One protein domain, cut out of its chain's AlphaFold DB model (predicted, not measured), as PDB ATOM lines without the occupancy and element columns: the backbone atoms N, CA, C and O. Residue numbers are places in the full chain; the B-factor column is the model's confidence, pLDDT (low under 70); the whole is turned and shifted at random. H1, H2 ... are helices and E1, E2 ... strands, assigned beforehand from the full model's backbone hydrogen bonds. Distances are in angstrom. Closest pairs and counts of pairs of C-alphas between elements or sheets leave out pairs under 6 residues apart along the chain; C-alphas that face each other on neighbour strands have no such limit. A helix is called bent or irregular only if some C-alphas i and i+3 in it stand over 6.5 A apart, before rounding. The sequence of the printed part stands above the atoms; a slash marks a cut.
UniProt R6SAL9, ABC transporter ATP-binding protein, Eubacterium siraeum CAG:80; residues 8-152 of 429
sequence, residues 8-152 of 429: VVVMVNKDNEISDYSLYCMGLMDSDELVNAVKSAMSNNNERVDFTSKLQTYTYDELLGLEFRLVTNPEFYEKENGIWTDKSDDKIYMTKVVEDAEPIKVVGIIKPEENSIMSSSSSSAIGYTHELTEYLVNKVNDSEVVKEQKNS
ATOM      1  N   VAL A   8     224.895 234.310 315.242       94.25
ATOM      2  CA  VAL A   8     224.752 233.383 316.373       94.25
ATOM      3  C   VAL A   8     223.987 232.123 315.981       94.25
ATOM      4  O   VAL A   8     223.337 232.050 314.934       94.25
ATOM      5  N   VAL A   9     224.067 231.102 316.830       93.12
ATOM      6  CA  VAL A   9     223.311 229.855 316.690       93.12
ATOM      7  C   VAL A   9     222.455 229.590 317.914       93.12
ATOM      8  O   VAL A   9     222.844 229.904 319.036       93.12
ATOM      9  N   VAL A  10     221.307 228.959 317.709       91.00
ATOM     10  CA  VAL A  10     220.455 228.476 318.801       91.00
ATOM     11  C   VAL A  10     220.816 227.025 319.102       91.00
ATOM     12  O   VAL A  10     220.895 226.201 318.191       91.00
ATOM     13  N   MET A  11     221.055 226.699 320.370       88.19
ATOM     14  CA  MET A  11     221.285 225.319 320.801       88.19
ATOM     15  C   MET A  11     219.979 224.679 321.253       88.19
ATOM     16  O   MET A  11     219.284 225.238 322.098       88.19
ATOM     17  N   VAL A  12     219.681 223.490 320.734       86.94
ATOM     18  CA  VAL A  12     218.558 222.658 321.188       86.94
ATOM     19  C   VAL A  12     219.067 221.438 321.944       86.94
ATOM     20  O   VAL A  12     220.193 220.985 321.726       86.94
ATOM     21  N   ASN A  13     218.239 220.876 322.822       82.56
ATOM     22  CA  ASN A  13     218.552 219.604 323.466       82.56
ATOM     23  C   ASN A  13     218.413 218.421 322.477       82.56
ATOM     24  O   ASN A  13     218.057 218.578 321.303       82.56
ATOM     25  N   LYS A  14     218.691 217.199 322.944       81.00
ATOM     26  CA  LYS A  14     218.581 215.979 322.122       81.00
ATOM     27  C   LYS A  14     217.166 215.728 321.570       81.00
ATOM     28  O   LYS A  14     217.029 215.090 320.524       81.00
ATOM     29  N   ASP A  15     216.148 216.257 322.238       83.50
ATOM     30  CA  ASP A  15     214.728 216.104 321.917       83.50
ATOM     31  C   ASP A  15     214.205 217.264 321.034       83.50
ATOM     32  O   ASP A  15     213.028 217.310 320.690       83.50
ATOM     33  N   ASN A  16     215.106 218.142 320.562       85.81
ATOM     34  CA  ASN A  16     214.831 219.356 319.778       85.81
ATOM     35  C   ASN A  16     214.068 220.446 320.550       85.81
ATOM     36  O   ASN A  16     213.359 221.254 319.952       85.81
ATOM     37  N   GLU A  17     214.219 220.481 321.868       85.19
ATOM     38  CA  GLU A  17     213.574 221.463 322.731       85.19
ATOM     39  C   GLU A  17     214.545 222.591 323.095       85.19
ATOM     40  O   GLU A  17     215.763 222.402 323.206       85.19
ATOM     41  N   ILE A  18     213.972 223.773 323.302       85.44
ATOM     42  CA  ILE A  18     214.639 224.980 323.789       85.44
ATOM     43  C   ILE A  18     214.130 225.209 325.212       85.44
ATOM     44  O   ILE A  18     212.936 225.068 325.464       85.44
ATOM     45  N   SER A  19     215.017 225.549 326.149       82.25
ATOM     46  CA  SER A  19     214.591 225.788 327.533       82.25
ATOM     47  C   SER A  19     213.734 227.049 327.640       82.25
ATOM     48  O   SER A  19     214.019 228.039 326.966       82.25
ATOM     49  N   ASP A  20     212.756 227.047 328.548       80.31
ATOM     50  CA  ASP A  20     211.922 228.218 328.854       80.31
ATOM     51  C   ASP A  20     212.778 229.458 329.140       80.31
ATOM     52  O   ASP A  20     212.527 230.536 328.609       80.31
ATOM     53  N   TYR A  21     213.865 229.303 329.902       80.12
ATOM     54  CA  TYR A  21     214.796 230.400 330.168       80.12
ATOM     55  C   TYR A  21     215.417 230.967 328.881       80.12
ATOM     56  O   TYR A  21     215.483 232.180 328.716       80.12
ATOM     57  N   SER A  22     215.818 230.112 327.933       84.25
ATOM     58  CA  SER A  22     216.329 230.568 326.635       84.25
ATOM     59  C   SER A  22     215.246 231.241 325.796       84.25
ATOM     60  O   SER A  22     215.536 232.237 325.143       84.25
ATOM     61  N   LEU A  23     214.014 230.717 325.802       84.94
ATOM     62  CA  LEU A  23     212.886 231.335 325.102       84.94
ATOM     63  C   LEU A  23     212.610 232.734 325.660       84.94
ATOM     64  O   LEU A  23     212.461 233.676 324.888       84.94
ATOM     65  N   TYR A  24     212.637 232.886 326.984       82.75
ATOM     66  CA  TYR A  24     212.550 234.182 327.650       82.75
ATOM     67  C   TYR A  24     213.699 235.115 327.244       82.75
ATOM     68  O   TYR A  24     213.452 236.243 326.826       82.75
ATOM     69  N   CYS A  25     214.952 234.647 327.283       80.50
ATOM     70  CA  CYS A  25     216.109 235.443 326.861       80.50
ATOM     71  C   CYS A  25     216.051 235.862 325.382       80.50
ATOM     72  O   CYS A  25     216.597 236.901 325.024       80.50
ATOM     73  N   MET A  26     215.388 235.078 324.528       82.81
ATOM     74  CA  MET A  26     215.140 235.407 323.121       82.81
ATOM     75  C   MET A  26     213.873 236.257 322.916       82.81
ATOM     76  O   MET A  26     213.503 236.533 321.779       82.81
ATOM     77  N   GLY A  27     213.168 236.650 323.980       81.44
ATOM     78  CA  GLY A  27     211.907 237.393 323.881       81.44
ATOM     79  C   GLY A  27     210.761 236.598 323.242       81.44
ATOM     80  O   GLY A  27     209.755 237.179 322.843       81.44
ATOM     81  N   LEU A  28     210.907 235.276 323.138       84.06
ATOM     82  CA  LEU A  28     209.892 234.350 322.632       84.06
ATOM     83  C   LEU A  28     208.930 233.879 323.732       84.06
ATOM     84  O   LEU A  28     207.892 233.294 323.436       84.06
ATOM     85  N   MET A  29     209.267 234.131 324.998       81.38
ATOM     86  CA  MET A  29     208.415 233.853 326.150       81.38
ATOM     87  C   MET A  29     208.334 235.079 327.054       81.38
ATOM     88  O   MET A  29     209.333 235.764 327.274       81.38
ATOM     89  N   ASP A  30     207.144 235.351 327.582       81.25
ATOM     90  CA  ASP A  30     206.910 236.498 328.453       81.25
ATOM     91  C   ASP A  30     207.498 236.273 329.862       81.25
ATOM     92  O   ASP A  30     207.526 235.150 330.379       81.25
ATOM     93  N   SER A  31     207.962 237.347 330.506       77.38
ATOM     94  CA  SER A  31     208.515 237.281 331.865       77.38
ATOM     95  C   SER A  31     207.492 236.776 332.885       77.38
ATOM     96  O   SER A  31     207.861 236.042 333.804       77.38
ATOM     97  N   ASP A  32     206.223 237.169 332.762       77.44
ATOM     98  CA  ASP A  32     205.170 236.740 333.678       77.44
ATOM     99  C   ASP A  32     204.895 235.242 333.519       77.44
ATOM    100  O   ASP A  32     204.641 234.550 334.507       77.44
ATOM    101  N   GLU A  33     205.001 234.713 332.297       76.88
ATOM    102  CA  GLU A  33     204.880 233.278 332.020       76.88
ATOM    103  C   GLU A  33     206.002 232.489 332.713       76.88
ATOM    104  O   GLU A  33     205.710 231.539 333.447       76.88
ATOM    105  N   LEU A  34     207.256 232.950 332.602       75.44
ATOM    106  CA  LEU A  34     208.400 232.346 333.298       75.44
ATOM    107  C   LEU A  34     208.235 232.383 334.823       75.44
ATOM    108  O   LEU A  34     208.389 231.369 335.505       75.44
ATOM    109  N   VAL A  35     207.913 233.555 335.379       77.50
ATOM    110  CA  VAL A  35     207.778 233.746 336.830       77.50
ATOM    111  C   VAL A  35     206.645 232.890 337.389       77.50
ATOM    112  O   VAL A  35     206.790 232.307 338.467       77.50
ATOM    113  N   ASN A  36     205.525 232.788 336.674       75.81
ATOM    114  CA  ASN A  36     204.410 231.941 337.078       75.81
ATOM    115  C   ASN A  36     204.783 230.457 337.024       75.81
ATOM    116  O   ASN A  36     204.500 229.745 337.986       75.81
ATOM    117  N   ALA A  37     205.487 230.005 335.979       69.81
ATOM    118  CA  ALA A  37     205.976 228.630 335.884       69.81
ATOM    119  C   ALA A  37     206.890 228.265 337.070       69.81
ATOM    120  O   ALA A  37     206.691 227.238 337.726       69.81
ATOM    121  N   VAL A  38     207.833 229.148 337.415       74.38
ATOM    122  CA  VAL A  38     208.748 228.956 338.552       74.38
ATOM    123  C   VAL A  38     207.992 228.969 339.887       74.38
ATOM    124  O   VAL A  38     208.207 228.096 340.730       74.38
ATOM    125  N   LYS A  39     207.057 229.907 340.090       72.50
ATOM    126  CA  LYS A  39     206.216 229.953 341.301       72.50
ATOM    127  C   LYS A  39     205.372 228.690 341.462       72.50
ATOM    128  O   LYS A  39     205.299 228.166 342.573       72.50
ATOM    129  N   SER A  40     204.765 228.183 340.393       68.44
ATOM    130  CA  SER A  40     203.990 226.936 340.418       68.44
ATOM    131  C   SER A  40     204.854 225.723 340.761       68.44
ATOM    132  O   SER A  40     204.431 224.892 341.564       68.44
ATOM    133  N   ALA A  41     206.078 225.648 340.229       68.12
ATOM    134  CA  ALA A  41     207.038 224.597 340.569       68.12
ATOM    135  C   ALA A  41     207.472 224.644 342.045       68.12
ATOM    136  O   ALA A  41     207.600 223.599 342.677       68.12
ATOM    137  N   MET A  42     207.651 225.843 342.612       70.75
ATOM    138  CA  MET A  42     208.052 226.014 344.015       70.75
ATOM    139  C   MET A  42     206.899 225.875 345.021       70.75
ATOM    140  O   MET A  42     207.140 225.516 346.170       70.75
ATOM    141  N   SER A  43     205.656 226.168 344.624       68.06
ATOM    142  CA  SER A  43     204.505 226.179 345.544       68.06
ATOM    143  C   SER A  43     203.885 224.799 345.771       68.06
ATOM    144  O   SER A  43     203.140 224.625 346.736       68.06
ATOM    145  N   ASN A  44     204.155 223.821 344.901       54.94
ATOM    146  CA  ASN A  44     203.467 222.536 344.954       54.94
ATOM    147  C   ASN A  44     204.201 221.489 345.793       54.94
ATOM    148  O   ASN A  44     205.319 221.062 345.512       54.94
ATOM    149  N   ASN A  45     203.483 221.032 346.816       53.50
ATOM    150  CA  ASN A  45     203.821 219.995 347.779       53.50
ATOM    151  C   ASN A  45     203.823 218.601 347.108       53.50
ATOM    152  O   ASN A  45     202.967 217.766 347.393       53.50
ATOM    153  N   ASN A  46     204.767 218.352 346.192       53.25
ATOM    154  CA  ASN A  46     204.942 217.090 345.452       53.25
ATOM    155  C   ASN A  46     203.859 216.721 344.408       53.25
ATOM    156  O   ASN A  46     203.898 215.611 343.872       53.25
ATOM    157  N   GLU A  47     202.926 217.612 344.058       53.22
ATOM    158  CA  GLU A  47     202.047 217.396 342.897       53.22
ATOM    159  C   GLU A  47     202.756 217.804 341.599       53.22
ATOM    160  O   GLU A  47     203.338 218.886 341.504       53.22
ATOM    161  N   ARG A  48     202.718 216.913 340.596       49.62
ATOM    162  CA  ARG A  48     203.254 217.159 339.251       49.62
ATOM    163  C   ARG A  48     202.613 218.434 338.703       49.62
ATOM    164  O   ARG A  48     201.418 218.441 338.422       49.62
ATOM    165  N   VAL A  49     203.407 219.491 338.544       52.56
ATOM    166  CA  VAL A  49     203.005 220.642 337.736       52.56
ATOM    167  C   VAL A  49     202.794 220.116 336.322       52.56
ATOM    168  O   VAL A  49     203.719 219.578 335.713       52.56
ATOM    169  N   ASP A  50     201.555 220.179 335.845       46.75
ATOM    170  CA  ASP A  50     201.228 219.825 334.472       46.75
ATOM    171  C   ASP A  50     201.747 220.961 333.584       46.75
ATOM    172  O   ASP A  50     201.092 221.992 333.417       46.75
ATOM    173  N   PHE A  51     202.973 220.814 333.074       51.72
ATOM    174  CA  PHE A  51     203.607 221.736 332.121       51.72
ATOM    175  C   PHE A  51     202.962 221.635 330.728       51.72
ATOM    176  O   PHE A  51     203.626 221.681 329.702       51.72
ATOM    177  N   THR A  52     201.639 221.495 330.672       44.78
ATOM    178  CA  THR A  52     200.844 221.704 329.465       44.78
ATOM    179  C   THR A  52     200.517 223.190 329.290       44.78
ATOM    180  O   THR A  52     199.431 223.540 328.821       44.78
ATOM    181  N   SER A  53     201.443 224.092 329.649       49.50
ATOM    182  CA  SER A  53     201.550 225.339 328.892       49.50
ATOM    183  C   SER A  53     201.701 224.912 327.433       49.50
ATOM    184  O   SER A  53     202.382 223.934 327.131       49.50
ATOM    185  N   LYS A  54     200.926 225.518 326.531       55.81
ATOM    186  CA  LYS A  54     200.907 225.141 325.113       55.81
ATOM    187  C   LYS A  54     202.347 224.971 324.633       55.81
ATOM    188  O   LYS A  54     203.059 225.968 324.602       55.81
ATOM    189  N   LEU A  55     202.752 223.748 324.278       60.78
ATOM    190  CA  LEU A  55     204.048 223.494 323.651       60.78
ATOM    191  C   LEU A  55     204.140 224.406 322.429       60.78
ATOM    192  O   LEU A  55     203.502 224.152 321.402       60.78
ATOM    193  N   GLN A  56     204.859 225.516 322.579       73.62
ATOM    194  CA  GLN A  56     205.069 226.448 321.492       73.62
ATOM    195  C   GLN A  56     206.039 225.774 320.538       73.62
ATOM    196  O   GLN A  56     207.170 225.449 320.889       73.62
ATOM    197  N   THR A  57     205.544 225.473 319.345       83.06
ATOM    198  CA  THR A  57     206.353 224.864 318.300       83.06
ATOM    199  C   THR A  57     206.845 225.977 317.403       83.06
ATOM    200  O   THR A  57     206.030 226.709 316.847       83.06
ATOM    201  N   TYR A  58     208.159 226.067 317.253       86.19
ATOM    202  CA  TYR A  58     208.797 226.984 316.323       86.19
ATOM    203  C   TYR A  58     209.280 226.201 315.110       86.19
ATOM    204  O   TYR A  58     209.857 225.117 315.226       86.19
ATOM    205  N   THR A  59     209.034 226.746 313.930       89.56
ATOM    206  CA  THR A  59     209.605 226.240 312.688       89.56
ATOM    207  C   THR A  59     211.065 226.666 312.566       89.56
ATOM    208  O   THR A  59     211.517 227.645 313.159       89.56
ATOM    209  N   TYR A  60     211.822 225.923 311.759       88.31
ATOM    210  CA  TYR A  60     213.219 226.245 311.482       88.31
ATOM    211  C   TYR A  60     213.379 227.659 310.899       88.31
ATOM    212  O   TYR A  60     214.259 228.405 311.321       88.31
ATOM    213  N   ASP A  61     212.487 228.041 309.980       90.31
ATOM    214  CA  ASP A  61     212.512 229.351 309.327       90.31
ATOM    215  C   ASP A  61     212.161 230.492 310.292       90.31
ATOM    216  O   ASP A  61     212.750 231.565 310.194       90.31
ATOM    217  N   GLU A  62     211.256 230.267 311.254       89.69
ATOM    218  CA  GLU A  62     210.961 231.247 312.309       89.69
ATOM    219  C   GLU A  62     212.190 231.511 313.177       89.69
ATOM    220  O   GLU A  62     212.514 232.668 313.425       89.69
ATOM    221  N   LEU A  63     212.909 230.459 313.583       89.12
ATOM    222  CA  LEU A  63     214.110 230.599 314.410       89.12
ATOM    223  C   LEU A  63     215.275 231.241 313.648       89.12
ATOM    224  O   LEU A  63     215.979 232.075 314.209       89.12
ATOM    225  N   LEU A  64     215.472 230.898 312.371       91.25
ATOM    226  CA  LEU A  64     216.479 231.547 311.521       91.25
ATOM    227  C   LEU A  64     216.112 232.982 311.116       91.25
ATOM    228  O   LEU A  64     216.974 233.748 310.688       91.25
ATOM    229  N   GLY A  65     214.833 233.338 311.210       88.56
ATOM    230  CA  GLY A  65     214.345 234.693 310.978       88.56
ATOM    231  C   GLY A  65     214.568 235.639 312.157       88.56
ATOM    232  O   GLY A  65     214.288 236.828 312.018       88.56
ATOM    233  N   LEU A  66     215.043 235.141 313.304       91.12
ATOM    234  CA  LEU A  66     215.251 235.958 314.495       91.12
ATOM    235  C   LEU A  66     216.460 236.884 314.337       91.12
ATOM    236  O   LEU A  66     217.582 236.456 314.045       91.12
ATOM    237  N   GLU A  67     216.209 238.161 314.606       92.12
ATOM    238  CA  GLU A  67     217.214 239.208 314.706       92.12
ATOM    239  C   GLU A  67     217.077 239.903 316.063       92.12
ATOM    240  O   GLU A  67     215.996 240.346 316.454       92.12
ATOM    241  N   PHE A  68     218.191 239.996 316.781       91.31
ATOM    242  CA  PHE A  68     218.300 240.658 318.075       91.31
ATOM    243  C   PHE A  68     219.090 241.957 317.945       91.31
ATOM    244  O   PHE A  68     219.783 242.185 316.954       91.31
ATOM    245  N   ARG A  69     219.004 242.812 318.963       92.69
ATOM    246  CA  ARG A  69     219.768 244.060 319.049       92.69
ATOM    247  C   ARG A  69     220.752 243.985 320.205       92.69
ATOM    248  O   ARG A  69     220.356 243.708 321.334       92.69
ATOM    249  N   LEU A  70     222.029 244.207 319.908       92.62
ATOM    250  CA  LEU A  70     223.108 244.124 320.883       92.62
ATOM    251  C   LEU A  70     223.322 245.469 321.575       92.62
ATOM    252  O   LEU A  70     223.987 246.356 321.035       92.62
ATOM    253  N   VAL A  71     222.792 245.579 322.788       94.00
ATOM    254  CA  VAL A  71     222.999 246.732 323.668       94.00
ATOM    255  C   VAL A  71     224.008 246.362 324.751       94.00
ATOM    256  O   VAL A  71     223.905 245.311 325.379       94.00
ATOM    257  N   THR A  72     224.998 247.222 324.952       95.31
ATOM    258  CA  THR A  72     226.052 247.081 325.960       95.31
ATOM    259  C   THR A  72     225.778 247.971 327.169       95.31
ATOM    260  O   THR A  72     225.141 249.012 327.039       95.31
ATOM    261  N   ASN A  73     226.290 247.598 328.347       95.50
ATOM    262  CA  ASN A  73     226.059 248.346 329.589       95.50
ATOM    263  C   ASN A  73     226.357 249.858 329.480       95.50
ATOM    264  O   ASN A  73     225.546 250.640 329.974       95.50
ATOM    265  N   PRO A  74     227.446 250.316 328.822       96.69
ATOM    266  CA  PRO A  74     227.719 251.745 328.656       96.69
ATOM    267  C   PRO A  74     226.627 252.526 327.919       96.69
ATOM    268  O   PRO A  74     226.462 253.715 328.170       96.69
ATOM    269  N   GLU A  75     225.883 251.880 327.018       96.12
ATOM    270  CA  GLU A  75     224.859 252.534 326.191       96.12
ATOM    271  C   GLU A  75     223.613 252.925 327.003       96.12
ATOM    272  O   GLU A  75     222.825 253.754 326.547       96.12
ATOM    273  N   PHE A  76     223.462 252.408 328.228       95.38
ATOM    274  CA  PHE A  76     222.424 252.845 329.167       95.38
ATOM    275  C   PHE A  76     222.696 254.217 329.783       95.38
ATOM    276  O   PHE A  76     221.793 254.784 330.389       95.38
ATOM    277  N   TYR A  77     223.907 254.762 329.646       95.62
ATOM    278  CA  TYR A  77     224.297 255.990 330.329       95.62
ATOM    279  C   TYR A  77     224.442 257.154 329.355       95.62
ATOM    280  O   TYR A  77     225.083 257.042 328.312       95.62
ATOM    281  N   GLU A  78     223.912 258.310 329.747       95.44
ATOM    282  CA  GLU A  78     224.072 259.567 329.019       95.44
ATOM    283  C   GLU A  78     224.702 260.622 329.929       95.44
ATOM    284  O   GLU A  78     224.391 260.711 331.120       95.44
ATOM    285  N   LYS A  79     225.606 261.435 329.374       94.06
ATOM    286  CA  LYS A  79     226.276 262.489 330.134       94.06
ATOM    287  C   LYS A  79     225.408 263.742 330.218       94.06
ATOM    288  O   LYS A  79     225.222 264.452 329.231       94.06
ATOM    289  N   GLU A  80     224.972 264.080 331.426       91.38
ATOM    290  CA  GLU A  80     224.163 265.260 331.723       91.38
ATOM    291  C   GLU A  80     224.848 266.108 332.799       91.38
ATOM    292  O   GLU A  80     225.228 265.618 333.856       91.38
ATOM    293  N   ASN A  81     225.029 267.409 332.552       87.75
ATOM    294  CA  ASN A  81     225.653 268.337 333.514       87.75
ATOM    295  C   ASN A  81     227.036 267.897 334.047       87.75
ATOM    296  O   ASN A  81     227.440 268.301 335.136       87.75
ATOM    297  N   GLY A  82     227.784 267.107 333.271       85.75
ATOM    298  CA  GLY A  82     229.123 266.642 333.642       85.75
ATOM    299  C   GLY A  82     229.164 265.344 334.452       85.75
ATOM    300  O   GLY A  82     230.264 264.896 334.753       85.75
ATOM    301  N   ILE A  83     228.014 264.735 334.749       91.25
ATOM    302  CA  ILE A  83     227.900 263.412 335.378       91.25
ATOM    303  C   ILE A  83     227.205 262.436 334.427       91.25
ATOM    304  O   ILE A  83     226.468 262.855 333.534       91.25
ATOM    305  N   TRP A  84     227.459 261.142 334.591       93.00
ATOM    306  CA  TRP A  84     226.776 260.104 333.819       93.00
ATOM    307  C   TRP A  84     225.498 259.670 334.533       93.00
ATOM    308  O   TRP A  84     225.532 259.319 335.711       93.00
ATOM    309  N   THR A  85     224.375 259.695 333.819       92.69
ATOM    310  CA  THR A  85     223.051 259.346 334.344       92.69
ATOM    311  C   THR A  85     222.563 258.066 333.681       92.69
ATOM    312  O   THR A  85     222.630 257.945 332.460       92.69
ATOM    313  N   ASP A  86     222.048 257.128 334.475       93.56
ATOM    314  CA  ASP A  86     221.378 255.925 333.975       93.56
ATOM    315  C   ASP A  86     220.037 256.289 333.314       93.56
ATOM    316  O   ASP A  86     219.192 256.963 333.911       93.56
ATOM    317  N   LYS A  87     219.855 255.863 332.066       95.00
ATOM    318  CA  LYS A  87     218.668 256.081 331.236       95.00
ATOM    319  C   LYS A  87     217.911 254.785 330.936       95.00
ATOM    320  O   LYS A  87     217.015 254.801 330.097       95.00
ATOM    321  N   SER A  88     218.221 253.680 331.612       91.56
ATOM    322  CA  SER A  88     217.558 252.382 331.407       91.56
ATOM    323  C   SER A  88     216.033 252.430 331.603       91.56
ATOM    324  O   SER A  88     215.302 251.756 330.876       91.56
ATOM    325  N   ASP A  89     215.539 253.289 332.502       92.06
ATOM    326  CA  ASP A  89     214.102 253.524 332.721       92.06
ATOM    327  C   ASP A  89     213.469 254.526 331.726       92.06
ATOM    328  O   ASP A  89     212.239 254.644 331.641       92.06
ATOM    329  N   ASP A  90     214.276 255.255 330.947       94.62
ATOM    330  CA  ASP A  90     213.791 256.194 329.935       94.62
ATOM    331  C   ASP A  90     213.475 255.454 328.629       94.62
ATOM    332  O   ASP A  90     214.335 255.162 327.797       94.62
ATOM    333  N   LYS A  91     212.184 255.186 328.415       94.12
ATOM    334  CA  LYS A  91     211.701 254.467 327.228       94.12
ATOM    335  C   LYS A  91     212.057 255.148 325.908       94.12
ATOM    336  O   LYS A  91     212.246 254.445 324.917       94.12
ATOM    337  N   ILE A  92     212.093 256.480 325.856       95.19
ATOM    338  CA  ILE A  92     212.370 257.207 324.609       95.19
ATOM    339  C   ILE A  92     213.849 257.053 324.271       95.19
ATOM    340  O   ILE A  92     214.185 256.704 323.139       95.19
ATOM    341  N   TYR A  93     214.709 257.255 325.268       94.75
ATOM    342  CA  TYR A  93     216.143 257.040 325.136       94.75
ATOM    343  C   TYR A  93     216.449 255.591 324.731       94.75
ATOM    344  O   TYR A  93     217.086 255.357 323.705       94.75
ATOM    345  N   MET A  94     215.902 254.614 325.461       95.00
ATOM    346  CA  MET A  94     216.163 253.196 325.206       95.00
ATOM    347  C   MET A  94     215.639 252.710 323.856       95.00
ATOM    348  O   MET A  94     216.295 251.892 323.219       95.00
ATOM    349  N   THR A  95     214.503 253.229 323.374       95.12
ATOM    350  CA  THR A  95     214.008 252.893 322.026       95.12
ATOM    351  C   THR A  95     215.029 253.299 320.967       95.12
ATOM    352  O   THR A  95     215.366 252.494 320.104       95.12
ATOM    353  N   LYS A  96     215.584 254.511 321.076       95.25
ATOM    354  CA  LYS A  96     216.607 254.996 320.147       95.25
ATOM    355  C   LYS A  96     217.890 254.165 320.230       95.25
ATOM    356  O   LYS A  96     218.417 253.766 319.197       95.25
ATOM    357  N   VAL A  97     218.359 253.861 321.443       95.31
ATOM    358  CA  VAL A  97     219.540 253.004 321.652       95.31
ATOM    359  C   VAL A  97     219.355 251.640 320.986       95.31
ATOM    360  O   VAL A  97     220.256 251.167 320.304       95.31
ATOM    361  N   VAL A  98     218.182 251.018 321.133       94.06
ATOM    362  CA  VAL A  98     217.882 249.708 320.533       94.06
ATOM    363  C   VAL A  98     217.773 249.779 319.004       94.06
ATOM    364  O   VAL A  98     218.213 248.855 318.321       94.06
ATOM    365  N   GLU A  99     217.204 250.852 318.449       93.81
ATOM    366  CA  GLU A  99     217.115 251.056 316.994       93.81
ATOM    367  C   GLU A  99     218.501 251.206 316.344       93.81
ATOM    368  O   GLU A  99     218.749 250.611 315.286       93.81
ATOM    369  N   ASP A 100     219.400 251.937 317.010       93.50
ATOM    370  CA  ASP A 100     220.779 252.194 316.579       93.50
ATOM    371  C   ASP A 100     221.741 251.027 316.901       93.50
ATOM    372  O   ASP A 100     222.844 250.960 316.354       93.50
ATOM    373  N   ALA A 101     221.337 250.093 317.769       94.38
ATOM    374  CA  ALA A 101     222.164 248.971 318.202       94.38
ATOM    375  C   ALA A 101     222.456 247.959 317.082       94.38
ATOM    376  O   ALA A 101     221.641 247.711 316.184       94.38
ATOM    377  N   GLU A 102     223.621 247.316 317.193       92.69
ATOM    378  CA  GLU A 102     224.120 246.334 316.229       92.69
ATOM    379  C   GLU A 102     223.151 245.138 316.124       92.69
ATOM    380  O   GLU A 102     222.784 244.556 317.154       92.69
ATOM    381  N   PRO A 103     222.717 244.754 314.911       94.69
ATOM    382  CA  PRO A 103     221.872 243.588 314.726       94.69
ATOM    383  C   PRO A 103     222.676 242.294 314.891       94.69
ATOM    384  O   PRO A 103     223.742 242.129 314.298       94.69
ATOM    385  N   ILE A 104     222.122 241.351 315.650       94.44
ATOM    386  CA  ILE A 104     222.631 239.990 315.816       94.44
ATOM    387  C   ILE A 104     221.662 239.023 315.159       94.44
ATOM    388  O   ILE A 104     220.482 238.997 315.506       94.44
ATOM    389  N   LYS A 105     222.152 238.200 314.235       94.94
ATOM    390  CA  LYS A 105     221.303 237.311 313.441       94.94
ATOM    391  C   LYS A 105     221.479 235.849 313.820       94.94
ATOM    392  O   LYS A 105     222.603 235.355 313.902       94.94
ATOM    393  N   VAL A 106     220.371 235.127 313.957       94.06
ATOM    394  CA  VAL A 106     220.403 233.667 314.076       94.06
ATOM    395  C   VAL A 106     220.629 233.045 312.697       94.06
ATOM    396  O   VAL A 106     219.818 233.200 311.790       94.06
ATOM    397  N   VAL A 107     221.732 232.314 312.520       95.12
ATOM    398  CA  VAL A 107     222.100 231.695 311.224       95.12
ATOM    399  C   VAL A 107     222.179 230.174 311.264       95.12
ATOM    400  O   VAL A 107     222.545 229.526 310.279       95.12
ATOM    401  N   GLY A 108     221.881 229.574 312.412       93.00
ATOM    402  CA  GLY A 108     221.913 228.131 312.552       93.00
ATOM    403  C   GLY A 108     221.291 227.642 313.844       93.00
ATOM    404  O   GLY A 108     221.153 228.378 314.818       93.00
ATOM    405  N   ILE A 109     220.966 226.356 313.835       91.38
ATOM    406  CA  ILE A 109     220.534 225.614 315.011       91.38
ATOM    407  C   ILE A 109     221.508 224.457 315.178       91.38
ATOM    408  O   ILE A 109     221.781 223.744 314.209       91.38
ATOM    409  N   ILE A 110     222.053 224.295 316.380       89.75
ATOM    410  CA  ILE A 110     222.963 223.199 316.704       89.75
ATOM    411  C   ILE A 110     222.319 222.253 317.711       89.75
ATOM    412  O   ILE A 110     221.607 222.671 318.622       89.75
ATOM    413  N   LYS A 111     222.579 220.963 317.517       85.88
ATOM    414  CA  LYS A 111     222.040 219.867 318.317       85.88
ATOM    415  C   LYS A 111     223.196 218.984 318.794       85.88
ATOM    416  O   LYS A 111     224.097 218.722 317.994       85.88
ATOM    417  N   PRO A 112     223.194 218.515 320.053       80.19
ATOM    418  CA  PRO A 112     224.181 217.549 320.510       80.19
ATOM    419  C   PRO A 112     224.055 216.224 319.745       80.19
ATOM    420  O   PRO A 112     222.951 215.753 319.467       80.19
ATOM    421  N   GLU A 113     225.198 215.605 319.453       79.94
ATOM    422  CA  GLU A 113     225.276 214.233 318.936       79.94
ATOM    423  C   GLU A 113     224.556 213.248 319.876       79.94
ATOM    424  O   GLU A 113     224.646 213.388 321.100       79.94
ATOM    425  N   GLU A 114     223.885 212.227 319.326       70.62
ATOM    426  CA  GLU A 114     223.036 211.292 320.097       70.62
ATOM    427  C   GLU A 114     223.775 210.604 321.255       70.62
ATOM    428  O   GLU A 114     223.195 210.367 322.311       70.62
ATOM    429  N   ASN A 115     225.071 210.331 321.080       68.38
ATOM    430  CA  ASN A 115     225.914 209.649 322.067       68.38
ATOM    431  C   ASN A 115     226.771 210.608 322.912       68.38
ATOM    432  O   ASN A 115     227.654 210.164 323.646       68.38
ATOM    433  N   SER A 116     226.562 211.922 322.797       68.44
ATOM    434  CA  SER A 116     227.313 212.898 323.583       68.44
ATOM    435  C   SER A 116     226.827 212.920 325.028       68.44
ATOM    436  O   SER A 116     225.629 212.975 325.290       68.44
ATOM    437  N   ILE A 117     227.748 212.993 325.985       63.06
ATOM    438  CA  ILE A 117     227.424 213.280 327.392       63.06
ATOM    439  C   ILE A 117     226.791 214.668 327.590       63.06
ATOM    440  O   ILE A 117     226.122 214.881 328.593       63.06
ATOM    441  N   MET A 118     226.932 215.592 326.630       58.28
ATOM    442  CA  MET A 118     226.225 216.883 326.636       58.28
ATOM    443  C   MET A 118     224.742 216.755 326.248       58.28
ATOM    444  O   MET A 118     223.976 217.697 326.428       58.28
ATOM    445  N   SER A 119     224.305 215.603 325.729       54.84
ATOM    446  CA  SER A 119     222.892 215.367 325.389       54.84
ATOM    447  C   SER A 119     221.970 215.351 326.617       54.84
ATOM    448  O   SER A 119     220.756 215.485 326.472       54.84
ATOM    449  N   SER A 120     222.535 215.192 327.821       52.09
ATOM    450  CA  SER A 120     221.819 215.192 329.101       52.09
ATOM    451  C   SER A 120     221.856 216.537 329.834       52.09
ATOM    452  O   SER A 120     221.107 216.715 330.794       52.09
ATOM    453  N   SER A 121     222.687 217.493 329.397       54.41
ATOM    454  CA  SER A 121     222.721 218.843 329.966       54.41
ATOM    455  C   SER A 121     221.645 219.722 329.331       54.41
ATOM    456  O   SER A 121     221.631 219.940 328.123       54.41
ATOM    457  N   SER A 122     220.760 220.264 330.166       51.25
ATOM    458  CA  SER A 122     219.635 221.137 329.812       51.25
ATOM    459  C   SER A 122     220.033 222.559 329.389       51.25
ATOM    460  O   SER A 122     219.185 223.450 329.357       51.25
ATOM    461  N   SER A 123     221.301 222.808 329.055       55.50
ATOM    462  CA  SER A 123     221.765 224.137 328.657       55.50
ATOM    463  C   SER A 123     221.449 224.402 327.184       55.50
ATOM    464  O   SER A 123     222.336 224.458 326.335       55.50
ATOM    465  N   SER A 124     220.164 224.558 326.879       57.41
ATOM    466  CA  SER A 124     219.755 225.351 325.725       57.41
ATOM    467  C   SER A 124     220.307 226.764 325.937       57.41
ATOM    468  O   SER A 124     220.113 227.369 326.993       57.41
ATOM    469  N   ALA A 125     221.062 227.270 324.974       75.94
ATOM    470  CA  ALA A 125     221.714 228.571 325.043       75.94
ATOM    471  C   ALA A 125     221.962 229.102 323.627       75.94
ATOM    472  O   ALA A 125     221.800 228.384 322.639       75.94
ATOM    473  N   ILE A 126     222.350 230.370 323.533       87.38
ATOM    474  CA  ILE A 126     222.801 230.981 322.283       87.38
ATOM    475  C   ILE A 126     224.308 230.742 322.171       87.38
ATOM    476  O   ILE A 126     225.064 231.093 323.075       87.38
ATOM    477  N   GLY A 127     224.743 230.123 321.076       88.75
ATOM    478  CA  GLY A 127     226.152 229.989 320.726       88.75
ATOM    479  C   GLY A 127     226.612 231.180 319.893       88.75
ATOM    480  O   GLY A 127     225.960 231.547 318.918       88.75
ATOM    481  N   TYR A 128     227.749 231.761 320.255       91.06
ATOM    482  CA  TYR A 128     228.356 232.900 319.570       91.06
ATOM    483  C   TYR A 128     229.849 232.664 319.338       91.06
ATOM    484  O   TYR A 128     230.458 231.776 319.937       91.06
ATOM    485  N   THR A 129     230.430 233.429 318.416       93.12
ATOM    486  CA  THR A 129     231.845 233.312 318.059       93.12
ATOM    487  C   THR A 129     232.735 234.066 319.044       93.12
ATOM    488  O   THR A 129     232.302 234.975 319.749       93.12
ATOM    489  N   HIS A 130     234.018 233.708 319.053       91.50
ATOM    490  CA  HIS A 130     235.046 234.458 319.773       91.50
ATOM    491  C   HIS A 130     235.120 235.927 319.318       91.50
ATOM    492  O   HIS A 130     235.292 236.816 320.144       91.50
ATOM    493  N   GLU A 131     234.908 236.182 318.025       95.12
ATOM    494  CA  GLU A 131     234.920 237.525 317.437       95.12
ATOM    495  C   GLU A 131     233.814 238.419 318.019       95.12
ATOM    496  O   GLU A 131     234.055 239.603 318.251       95.12
ATOM    497  N   LEU A 132     232.624 237.870 318.314       94.19
ATOM    498  CA  LEU A 132     231.565 238.626 318.994       94.19
ATOM    499  C   LEU A 132     231.998 239.048 320.399       94.19
ATOM    500  O   LEU A 132     231.748 240.178 320.814       94.19
ATOM    501  N   THR A 133     232.652 238.138 321.123       92.00
ATOM    502  CA  THR A 133     233.178 238.407 322.464       92.00
ATOM    503  C   THR A 133     234.228 239.512 322.422       92.00
ATOM    504  O   THR A 133     234.134 240.461 323.194       92.00
ATOM    505  N   GLU A 134     235.198 239.442 321.506       94.75
ATOM    506  CA  GLU A 134     236.205 240.499 321.346       94.75
ATOM    507  C   GLU A 134     235.568 241.838 320.970       94.75
ATOM    508  O   GLU A 134     235.905 242.867 321.556       94.75
ATOM    509  N   TYR A 135     234.617 241.833 320.030       95.06
ATOM    510  CA  TYR A 135     233.875 243.031 319.646       95.06
ATOM    511  C   TYR A 135     233.172 243.663 320.852       95.06
ATOM    512  O   TYR A 135     233.308 244.865 321.068       95.06
ATOM    513  N   LEU A 136     232.470 242.866 321.663       94.19
ATOM    514  CA  LEU A 136     231.776 243.330 322.865       94.19
ATOM    515  C   LEU A 136     232.732 243.946 323.885       94.19
ATOM    516  O   LEU A 136     232.502 245.064 324.350       94.19
ATOM    517  N   VAL A 137     233.820 243.240 324.198       95.06
ATOM    518  CA  VAL A 137     234.837 243.708 325.146       95.06
ATOM    519  C   VAL A 137     235.449 245.026 324.672       95.06
ATOM    520  O   VAL A 137     235.571 245.967 325.457       95.06
ATOM    521  N   ASN A 138     235.786 245.126 323.385       95.62
ATOM    522  CA  ASN A 138     236.356 246.339 322.806       95.62
ATOM    523  C   ASN A 138     235.338 247.485 322.781       95.62
ATOM    524  O   ASN A 138     235.654 248.569 323.261       95.62
ATOM    525  N   LYS A 139     234.100 247.244 322.327       95.81
ATOM    526  CA  LYS A 139     233.021 248.246 322.290       95.81
ATOM    527  C   LYS A 139     232.772 248.854 323.672       95.81
ATOM    528  O   LYS A 139     232.673 250.075 323.793       95.81
ATOM    529  N   VAL A 140     232.731 248.025 324.719       97.12
ATOM    530  CA  VAL A 140     232.580 248.498 326.102       97.12
ATOM    531  C   VAL A 140     233.802 249.297 326.547       97.12
ATOM    532  O   VAL A 140     233.664 250.427 327.018       97.12
ATOM    533  N   ASN A 141     235.004 248.744 326.370       96.44
ATOM    534  CA  ASN A 141     236.248 249.383 326.793       96.44
ATOM    535  C   ASN A 141     236.522 250.719 326.096       96.44
ATOM    536  O   ASN A 141     237.161 251.593 326.692       96.44
ATOM    537  N   ASP A 142     236.046 250.867 324.861       96.81
ATOM    538  CA  ASP A 142     236.195 252.068 324.053       96.81
ATOM    539  C   ASP A 142     235.117 253.128 324.284       96.81
ATOM    540  O   ASP A 142     235.269 254.246 323.777       96.81
ATOM    541  N   SER A 143     234.077 252.821 325.060       97.31
ATOM    542  CA  SER A 143     233.015 253.773 325.382       97.31
ATOM    543  C   SER A 143     233.537 254.987 326.163       97.31
ATOM    544  O   SER A 143     234.492 254.907 326.945       97.31
ATOM    545  N   GLU A 144     232.905 256.143 325.949       96.62
ATOM    546  CA  GLU A 144     233.318 257.401 326.583       96.62
ATOM    547  C   GLU A 144     233.199 257.345 328.111       96.62
ATOM    548  O   GLU A 144     234.125 257.761 328.806       96.62
ATOM    549  N   VAL A 145     232.112 256.764 328.628       96.38
ATOM    550  CA  VAL A 145     231.865 256.582 330.068       96.38
ATOM    551  C   VAL A 145     232.957 255.742 330.736       96.38
ATOM    552  O   VAL A 145     233.487 256.120 331.783       96.38
ATOM    553  N   VAL A 146     233.394 254.653 330.091       97.00
ATOM    554  CA  VAL A 146     234.487 253.810 330.599       97.00
ATOM    555  C   VAL A 146     235.818 254.554 330.547       97.00
ATOM    556  O   VAL A 146     236.572 254.532 331.521       97.00
ATOM    557  N   LYS A 147     236.115 255.246 329.439       97.06
ATOM    558  CA  LYS A 147     237.332 256.064 329.305       97.06
ATOM    559  C   LYS A 147     237.395 257.158 330.373       97.06
ATOM    560  O   LYS A 147     238.461 257.400 330.935       97.06
ATOM    561  N   GLU A 148     236.274 257.797 330.685       96.31
ATOM    562  CA  GLU A 148     236.205 258.844 331.702       96.31
ATOM    563  C   GLU A 148     236.440 258.309 333.116       96.31
ATOM    564  O   GLU A 148     237.233 258.898 333.857       96.31
ATOM    565  N   GLN A 149     235.842 257.164 333.468       95.25
ATOM    566  CA  GLN A 149     236.093 256.532 334.763       95.25
ATOM    567  C   GLN A 149     237.544 256.042 334.881       95.25
ATOM    568  O   GLN A 149     238.164 256.292 335.914       95.25
ATOM    569  N   LYS A 150     238.125 255.444 333.826       95.62
ATOM    570  CA  LYS A 150     239.551 255.049 333.784       95.62
ATOM    571  C   LYS A 150     240.496 256.242 333.978       95.62
ATOM    572  O   LYS A 150     241.517 256.119 334.647       95.62
ATOM    573  N   ASN A 151     240.147 257.405 333.428       96.31
ATOM    574  CA  ASN A 151     240.919 258.640 333.593       96.31
ATOM    575  C   ASN A 151     240.719 259.310 334.966       96.31
ATOM    576  O   ASN A 151     241.495 260.196 335.326       96.31
ATOM    577  N   SER A 152     239.706 258.892 335.732       93.75
ATOM    578  CA  SER A 152     239.328 259.476 337.024       93.75
ATOM    579  C   SER A 152     239.249 258.404 338.124       93.75
ATOM    580  O   SER A 152     238.186 258.204 338.706       93.75
TER     581      SER A 152
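Overview. This is residues 8 to 152 of the 429 residues of the protein "ABC transporter ATP-binding protein" of Eubacterium siraeum CAG:80 (UniProt R6SAL9). A narrow, strongly twisted sheet is strung along one long bent strand, E5, with E1 beside one part of it and E2 beside the other, and it joins two loosely built ends. Towards the E2 end lie the hairpin of E3 and E4 and the helices H5, H4 and H8, with H7 running towards them; towards the E1 end lie H3 over the sheet, a helical hairpin of H1 and H2 off the sheet, and little H6. The printed part has 145 residues with eight named helices and five named strands, in the order E1 H1 H2 H3 E2 H4 E3 E4 H5 E5 H6 H7 H8, and its class is mixed, helices and strands. The larger sheet runs E1 E5 E2 and is mixed; E3 and E4 make an antiparallel sheet of two. The whole is loose and elongated, with a radius of gyration of the C-alphas of 19.4 A and spans of 56 by 36 by 28 A.

Along the chain. E5, the longest strand, holds residues 102 to 110 and measures 23.2 A, from C-alpha 102 at (224.120, 246.334, 316.229) to C-alpha 110 at (222.963, 223.199, 316.704). E1 holds residues 8 to 11, from C-alpha 8 at (224.752, 233.383, 316.373), and measures 9.8 A; E2, residues 67 to 70, measures 9.9 A. E3 is residues 77 to 80, 9.4 A, and E4 residues 83 to 86, 10.0 A. The longest helix by residues is H2, residues 31 to 43, 18.1 A; H7, residues 130 to 141, measures 16.5 A and H5, residues 91 to 100, 14.2 A. H8, residues 144 to 151, measures 10.4 A and ends with C-alpha 151 at (240.919, 258.640, 333.593). The short helices are H1, residues 20 to 25, H3, residues 60 to 64, H4, residues 73 to 76, and H6, residues 117 to 120.

Arrangement. E5 bends by 50 degrees at residue 107, and its pairing is staggered: residues 102 to 105 pair with E2, residues 106 to 110 with E1. E1 and E5 are parallel at 38 degrees, with N 8 and O 105 at 2.9 A and N 10 and O 108 at 3.0 A, within hydrogen-bond range. E5 and E2 are antiparallel at 128 degrees, with N 68 and O 104 at 2.8 A. Residues 9 to 10 of E1 also pair, antiparallel, with residues 126 to 127. The sheet is only just strongly twisted, its C-alphas lying up to 4.2 A off the best plane. H3 is on this sheet at a height of 7.6 A, only just over E5, on which 3 of its 5 C-alphas fall; the closest C-alphas are those of Leu 64 and Val 106, 5.1 A apart. H5 only grazes the sheet with residues 97 to 100; its closest C-alphas to E2 are those of Val 98 and Arg 69, 6.1 A apart. H4 is close to but not clearly touching H5, H7 and H8; C-alphas of Pro 74 and Val 140, its closest with H7, are 6.4 A apart. E3 and E4 form a hairpin, antiparallel at 139 degrees, with N 80 and O 83 at 2.9 A; the closest C-alphas of E4 and H8, Trp 84 and Val 145, are 7.2 A apart. H7 and H8 are close but not clearly touching, Val 140 and Val 146 being their closest C-alphas at 7.2 A. H1 and H2 are a helical hairpin and touch, by residues 31 to 34 of H2 alone, closest at the C-alphas of Tyr 24 and Ser 31, 6.6 A; they run opposite ways at a shallow tilt of 33 degrees, only just short of steep. H2 is apart from E1 and E5, and H6 from E1 and H7. Every O i to N i+4 pair is within hydrogen-bond range in H1, H2, H3, H5, H7 and H8, while H4 and H6 are too short for one.

Size, cuts and confidence. The two C-alphas farthest apart, those of Asn 81 and Asn 115, are 59.8 A apart, and the printed part has no cut. The link from H2 to H3 is long, residues 44 to 59, and residues 42 to 47 stand free. The mean pLDDT of the printed part is 83.7; under 70 are residue 37, residues 40 to 41, residues 43 to 55 and residues 115 to 124.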